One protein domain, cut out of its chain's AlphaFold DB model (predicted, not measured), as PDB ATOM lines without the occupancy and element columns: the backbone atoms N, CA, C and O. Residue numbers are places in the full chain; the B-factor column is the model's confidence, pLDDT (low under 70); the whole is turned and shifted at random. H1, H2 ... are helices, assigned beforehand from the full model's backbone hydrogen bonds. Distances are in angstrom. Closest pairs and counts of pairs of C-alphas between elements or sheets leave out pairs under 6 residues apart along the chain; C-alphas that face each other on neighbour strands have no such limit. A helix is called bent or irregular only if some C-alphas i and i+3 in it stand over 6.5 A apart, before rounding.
ATOM      1  N   PRO A  28      42.291  83.764   4.600       86.81
ATOM      2  CA  PRO A  28      42.340  84.938   3.734       86.81
ATOM      3  C   PRO A  28      42.084  86.202   4.555       86.81
ATOM      4  O   PRO A  28      41.351  86.165   5.533       86.81
ATOM      5  N   VAL A  29      42.674  87.334   4.177       91.12
ATOM      6  CA  VAL A  29      42.371  88.626   4.809       91.12
ATOM      7  C   VAL A  29      41.361  89.349   3.931       91.12
ATOM      8  O   VAL A  29      41.633  89.598   2.760       91.12
ATOM      9  N   VAL A  30      40.196  89.675   4.493       90.94
ATOM     10  CA  VAL A  30      39.142  90.431   3.808       90.94
ATOM     11  C   VAL A  30      38.951  91.752   4.536       90.94
ATOM     12  O   VAL A  30      38.616  91.765   5.720       90.94
ATOM     13  N   MET A  31      39.175  92.857   3.829       93.56
ATOM     14  CA  MET A  31      39.004  94.199   4.378       93.56
ATOM     15  C   MET A  31      37.535  94.609   4.315       93.56
ATOM     16  O   MET A  31      36.887  94.471   3.279       93.56
ATOM     17  N   GLN A  32      37.015  95.128   5.423       92.31
ATOM     18  CA  GLN A  32      35.699  95.762   5.453       92.31
ATOM     19  C   GLN A  32      35.737  97.120   4.737       92.31
ATOM     20  O   GLN A  32      36.742  97.829   4.814       92.31
ATOM     21  N   PHE A  33      34.647  97.488   4.060       90.38
ATOM     22  CA  PHE A  33      34.536  98.799   3.410       90.38
ATOM     23  C   PHE A  33      34.070  99.890   4.378       90.38
ATOM     24  O   PHE A  33      34.538 101.020   4.290       90.38
ATOM     25  N   ASP A  34      33.177  99.551   5.309       92.62
ATOM     26  CA  ASP A  34      32.693 100.443   6.366       92.62
ATOM     27  C   ASP A  34      32.801  99.766   7.746       92.62
ATOM     28  O   ASP A  34      32.872  98.543   7.864       92.62
ATOM     29  N   SER A  35      32.801 100.563   8.811       92.75
ATOM     30  CA  SER A  35      32.649 100.161  10.215       92.75
ATOM     31  C   SER A  35      31.500  99.165  10.445       92.75
ATOM     32  O   SER A  35      31.646  98.230  11.231       92.75
ATOM     33  N   SER A  36      30.395  99.318   9.708       91.31
ATOM     34  CA  SER A  36      29.201  98.469   9.784       91.31
ATOM     35  C   SER A  36      29.336  97.098   9.095       91.31
ATOM     36  O   SER A  36      28.483  96.229   9.279       91.31
ATOM     37  N   ASP A  37      30.416  96.856   8.343       91.81
ATOM     38  CA  ASP A  37      30.613  95.630   7.557       91.81
ATOM     39  C   ASP A  37      31.422  94.540   8.250       91.81
ATOM     40  O   ASP A  37      31.720  93.526   7.620       91.81
ATOM     41  N   CYS A  38      31.787  94.689   9.521       91.19
ATOM     42  CA  CYS A  38      32.617  93.691  10.200       91.19
ATOM     43  C   CYS A  38      32.024  92.267  10.097       91.19
ATOM     44  O   CYS A  38      32.736  91.318   9.778       91.19
ATOM     45  N   GLY A  39      30.700  92.116  10.238       89.62
ATOM     46  CA  GLY A  39      30.009  90.834  10.047       89.62
ATOM     47  C   GLY A  39      30.014  90.328   8.597       89.62
ATOM     48  O   GLY A  39      30.174  89.131   8.357       89.62
ATOM     49  N   VAL A  40      29.892  91.235   7.622       92.50
ATOM     50  CA  VAL A  40      29.952  90.917   6.182       92.50
ATOM     51  C   VAL A  40      31.360  90.449   5.800       92.50
ATOM     52  O   VAL A  40      31.509  89.449   5.097       92.50
ATOM     53  N   ALA A  41      32.389  91.126   6.310       91.94
ATOM     54  CA  ALA A  41      33.789  90.772   6.110       91.94
ATOM     55  C   ALA A  41      34.128  89.415   6.730       91.94
ATOM     56  O   ALA A  41      34.733  88.581   6.059       91.94
ATOM     57  N   CYS A  42      33.662  89.135   7.951       91.56
ATOM     58  CA  CYS A  42      33.807  87.818   8.574       91.56
ATOM     59  C   CYS A  42      33.132  86.706   7.756       91.56
ATOM     60  O   CYS A  42      33.714  85.643   7.553       91.56
ATOM     61  N   ALA A  43      31.921  86.939   7.244       89.38
ATOM     62  CA  ALA A  43      31.237  85.956   6.408       89.38
ATOM     63  C   ALA A  43      31.972  85.719   5.075       89.38
ATOM     64  O   ALA A  43      32.116  84.571   4.649       89.38
ATOM     65  N   SER A  44      32.490  86.779   4.449       90.44
ATOM     66  CA  SER A  44      33.311  86.692   3.233       90.44
ATOM     67  C   SER A  44      34.605  85.925   3.468       90.44
ATOM     68  O   SER A  44      34.956  85.051   2.681       90.44
ATOM     69  N   ASN A  45      35.257  86.177   4.601       91.62
ATOM     70  CA  ASN A  45      36.455  85.477   5.039       91.62
ATOM     71  C   ASN A  45      36.235  83.960   5.127       91.62
ATOM     72  O   ASN A  45      36.983  83.187   4.532       91.62
ATOM     73  N   ILE A  46      35.164  83.542   5.808       87.50
ATOM     74  CA  ILE A  46      34.798  82.130   5.960       87.50
ATOM     75  C   ILE A  46      34.487  81.505   4.596       87.50
ATOM     76  O   ILE A  46      34.956  80.407   4.302       87.50
ATOM     77  N   CYS A  47      33.727  82.198   3.744       85.12
ATOM     78  CA  CYS A  47      33.429  81.714   2.396       85.12
ATOM     79  C   CYS A  47      34.720  81.503   1.591       85.12
ATOM     80  O   CYS A  47      34.936  80.413   1.058       85.12
ATOM     81  N   ALA A  48      35.611  82.495   1.579       85.31
ATOM     82  CA  ALA A  48      36.887  82.434   0.875       85.31
ATOM     83  C   ALA A  48      37.798  81.321   1.420       85.31
ATOM     84  O   ALA A  48      38.434  80.615   0.638       85.31
ATOM     85  N   TYR A  49      37.810  81.101   2.739       85.44
ATOM     86  CA  TYR A  49      38.531  79.987   3.358       85.44
ATOM     87  C   TYR A  49      38.056  78.631   2.818       85.44
ATOM     88  O   TYR A  49      38.867  77.767   2.514       85.44
ATOM     89  N   TYR A  50      36.756  78.446   2.600       82.69
ATOM     90  CA  TYR A  50      36.221  77.210   2.015       82.69
ATOM     91  C   TYR A  50      36.182  77.207   0.475       82.69
ATOM     92  O   TYR A  50      35.475  76.394  -0.125       82.69
ATOM     93  N   GLY A  51      36.920  78.109  -0.182       79.50
ATOM     94  CA  GLY A  51      37.014  78.174  -1.644       79.50
ATOM     95  C   GLY A  51      35.762  78.727  -2.333       79.50
ATOM     96  O   GLY A  51      35.535  78.463  -3.515       79.50
ATOM     97  N   LYS A  52      34.921  79.472  -1.607       80.94
ATOM     98  CA  LYS A  52      33.755  80.187  -2.138       80.94
ATOM     99  C   LYS A  52      34.064  81.678  -2.216       80.94
ATOM    100  O   LYS A  52      33.970  82.391  -1.221       80.94
ATOM    101  N   ASP A  53      34.398  82.144  -3.409       81.56
ATOM    102  CA  ASP A  53      34.630  83.564  -3.657       81.56
ATOM    103  C   ASP A  53      33.293  84.288  -3.882       81.56
ATOM    104  O   ASP A  53      32.681  84.196  -4.947       81.56
ATOM    105  N   ILE A  54      32.783  84.934  -2.831       85.88
ATOM    106  CA  ILE A  54      31.554  85.734  -2.869       85.88
ATOM    107  C   ILE A  54      31.910  87.150  -2.416       85.88
ATOM    108  O   ILE A  54      32.368  87.364  -1.291       85.88
ATOM    109  N   GLY A  55      31.660  88.128  -3.287       85.81
ATOM    110  CA  GLY A  55      31.956  89.529  -3.009       85.81
ATOM    111  C   GLY A  55      31.168  90.092  -1.820       85.81
ATOM    112  O   GLY A  55      30.008  89.740  -1.588       85.81
ATOM    113  N   LEU A  56      31.786  91.032  -1.099       89.50
ATOM    114  CA  LEU A  56      31.227  91.679   0.098       89.50
ATOM    115  C   LEU A  56      29.829  92.269  -0.131       89.50
ATOM    116  O   LEU A  56      28.939  92.053   0.689       89.50
ATOM    117  N   SER A  57      29.593  92.952  -1.257       90.31
ATOM    118  CA  SER A  57      28.277  93.529  -1.582       90.31
ATOM    119  C   SER A  57      27.185  92.463  -1.648       90.31
ATOM    120  O   SER A  57      26.104  92.640  -1.087       90.31
ATOM    121  N   ARG A  58      27.495  91.315  -2.261       87.94
ATOM    122  CA  ARG A  58      26.555  90.201  -2.382       87.94
ATOM    123  C   ARG A  58      26.287  89.548  -1.031       87.94
ATOM    124  O   ARG A  58      25.142  89.262  -0.700       87.94
ATOM    125  N   ILE A  59      27.322  89.354  -0.219       89.44
ATOM    126  CA  ILE A  59      27.166  88.835   1.147       89.44
ATOM    127  C   ILE A  59      26.321  89.786   1.993       89.44
ATOM    128  O   ILE A  59      25.448  89.335   2.729       89.44
ATOM    129  N   ARG A  60      26.522  91.099   1.853       90.50
ATOM    130  CA  ARG A  60      25.736  92.114   2.557       90.50
ATOM    131  C   ARG A  60      24.251  92.013   2.208       90.50
ATOM    132  O   ARG A  60      23.419  92.032   3.113       90.50
ATOM    133  N   GLU A  61      23.906  91.881   0.929       89.62
ATOM    134  CA  GLU A  61      22.521  91.640   0.496       89.62
ATOM    135  C   GLU A  61      21.956  90.353   1.096       89.62
ATOM    136  O   GLU A  61      20.829  90.327   1.587       89.62
ATOM    137  N   LEU A  62      22.752  89.288   1.093       85.38
ATOM    138  CA  LEU A  62      22.314  87.977   1.542       85.38
ATOM    139  C   LEU A  62      22.087  87.883   3.041       85.38
ATOM    140  O   LEU A  62      21.144  87.223   3.472       85.38
ATOM    141  N   ILE A  63      22.923  88.552   3.827       84.06
ATOM    142  CA  ILE A  63      22.730  88.669   5.269       84.06
ATOM    143  C   ILE A  63      21.456  89.469   5.550       84.06
ATOM    144  O   ILE A  63      20.633  89.033   6.351       84.06
ATOM    145  N   LYS A  64      21.239  90.587   4.842       82.31
ATOM    146  CA  LYS A  64      20.023  91.405   4.988       82.31
ATOM    147  C   LYS A  64      18.749  90.649   4.606       82.31
ATOM    148  O   LYS A  64      17.728  90.813   5.262       82.31
ATOM    149  N   ALA A  65      18.809  89.816   3.572       72.06
ATOM    150  CA  ALA A  65      17.678  89.021   3.101       72.06
ATOM    151  C   ALA A  65      17.499  87.685   3.855       72.06
ATOM    152  O   ALA A  65      16.601  86.918   3.519       72.06
ATOM    153  N   GLY A  66      18.375  87.351   4.817       70.00
ATOM    154  CA  GLY A  66      18.404  86.033   5.470       70.00
ATOM    155  C   GLY A  66      18.737  84.861   4.525       70.00
ATOM    156  O   GLY A  66      18.565  83.701   4.890       70.00
ATOM    157  N   GLY A  67      19.204  85.147   3.307       68.50
ATOM    158  CA  GLY A  67      19.337  84.200   2.195       68.50
ATOM    159  C   GLY A  67      20.739  83.628   1.974       68.50
ATOM    160  O   GLY A  67      20.932  82.879   1.018       68.50
ATOM    161  N   LEU A  68      21.721  83.953   2.823       66.31
ATOM    162  CA  LEU A  68      23.129  83.558   2.629       66.31
ATOM    163  C   LEU A  68      23.303  82.052   2.392       66.31
ATOM    164  O   LEU A  68      23.987  81.648   1.454       66.31
ATOM    165  N   TYR A  69      22.603  81.223   3.165       64.06
ATOM    166  CA  TYR A  69      22.649  79.767   3.020       64.06
ATOM    167  C   TYR A  69      22.099  79.259   1.678       64.06
ATOM    168  O   TYR A  69      22.630  78.295   1.126       64.06
ATOM    169  N   ALA A  70      21.065  79.904   1.131       65.88
ATOM    170  CA  ALA A  70      20.437  79.483  -0.119       65.88
ATOM    171  C   ALA A  70      21.338  79.739  -1.341       65.88
ATOM    172  O   ALA A  70      21.377  78.932  -2.266       65.88
ATOM    173  N   GLU A  71      22.107  80.831  -1.345       66.44
ATOM    174  CA  GLU A  71      23.046  81.121  -2.438       66.44
ATOM    175  C   GLU A  71      24.335  80.303  -2.350       66.44
ATOM    176  O   GLU A  71      24.847  79.872  -3.382       66.44
ATOM    177  N   MET A  72      24.836  80.028  -1.138       64.06
ATOM    178  CA  MET A  72      25.960  79.098  -0.953       64.06
ATOM    179  C   MET A  72      25.656  77.728  -1.577       64.06
ATOM    180  O   MET A  72      26.541  77.117  -2.174       64.06
ATOM    181  N   TRP A  73      24.396  77.286  -1.496       62.44
ATOM    182  CA  TRP A  73      23.911  76.064  -2.136       62.44
ATOM    183  C   TRP A  73      23.906  76.163  -3.670       62.44
ATOM    184  O   TRP A  73      24.408  75.272  -4.356       62.44
ATOM    185  N   LYS A  74      23.406  77.268  -4.237       64.19
ATOM    186  CA  LYS A  74      23.382  77.482  -5.698       64.19
ATOM    187  C   LYS A  74      24.784  77.519  -6.313       64.19
ATOM    188  O   LYS A  74      25.036  76.817  -7.288       64.19
ATOM    189  N   ASN A  75      25.722  78.234  -5.685       59.97
ATOM    190  CA  ASN A  75      27.130  78.328  -6.112       59.97
ATOM    191  C   ASN A  75      27.925  77.024  -5.915       59.97
ATOM    192  O   ASN A  75      29.153  76.992  -6.050       59.97
ATOM    193  N   GLN A  76      27.258  75.948  -5.513       54.03
ATOM    194  CA  GLN A  76      27.857  74.647  -5.301       54.03
ATOM    195  C   GLN A  76      27.264  73.559  -6.194       54.03
ATOM    196  O   GLN A  76      28.018  72.713  -6.663       54.03
ATOM    197  N   VAL A  77      25.954  73.586  -6.431       54.59
ATOM    198  CA  VAL A  77      25.260  72.538  -7.191       54.59
ATOM    199  C   VAL A  77      25.176  72.870  -8.691       54.59
ATOM    200  O   VAL A  77      24.958  71.982  -9.498       54.59
ATOM    201  N   GLY A  78      25.435  74.118  -9.099       45.34
ATOM    202  CA  GLY A  78      25.396  74.555 -10.505       45.34
ATOM    203  C   GLY A  78      26.639  74.251 -11.355       45.34
ATOM    204  O   GLY A  78      26.984  75.060 -12.211       45.34
ATOM    205  N   LYS A  79      27.346  73.145 -11.105       44.72
ATOM    206  CA  LYS A  79      28.363  72.608 -12.028       44.72
ATOM    207  C   LYS A  79      27.958  71.187 -12.416       44.72
ATOM    208  O   LYS A  79      28.523  70.228 -11.893       44.72
TER     209      LYS A  79
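AT A GLANCE: This is residues 28 to 79 of the 80 residues of an uncharacterized protein of Candidatus Methanomethylophilaceae archaeon (UniProt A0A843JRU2). The longest helix, H1, has the shorter helix H2 packed nearly crosswise on it, and H3 leads off from the end of H2 after a tight link, away from H1. Before H1, residues 28 to 34 form an end of the printed part that belongs to no named element. The printed part has 52 residues with three named helices, in the order H1, H2, H3, and no named strand; the class is all helix. It is compact, with a radius of gyration of the C-alphas of 10.7 A, and flat in outline, spanning 35 by 25 by 12 A.

IN THESE COORDINATES: Find C-alpha 35 at (32.649, 100.161, 10.215); from there H1, residues 35 to 49, runs 22.1 A to C-alpha 49 at (38.531, 79.987, 3.358). H1 is irregular, with C-alphas 36 and 39 lying 7.7 A apart. Next look at H2, residues 56 to 64, 12.2 A long. H3, residues 68 to 77, is 14.9 A long and ends at C-alpha 77, at (25.260, 72.538, -7.191).

HOW THE PARTS SIT: Start at H1: it touches H2, and their closest C-alphas, those of Val 40 and Arg 60, are 5.7 A apart. Their lines are about perpendicular, at 74 degrees. H2 and H3 only just touch, with 3 pairs of C-alphas within 8 A, and only at the corner by their link; the closest C-alphas are those of Leu 62 and Leu 68, at 4.6 A. They run opposite ways at a steep tilt of 58 degrees. H1 and H3 are apart. In H2 every O i to N i+4 pair is within hydrogen-bond range; in H1 it is 9 of 11 and in H3 5 of 6.

THE WHOLE: The two C-alphas farthest apart are those of Ser 35 and Lys 79, at 35.7 A. The printed part has no cut and no long link: H1 to H2 is short, H2 to H3 tight. In this model the mean pLDDT of the printed part is 80.6, and residues 67 to 79 are under 70.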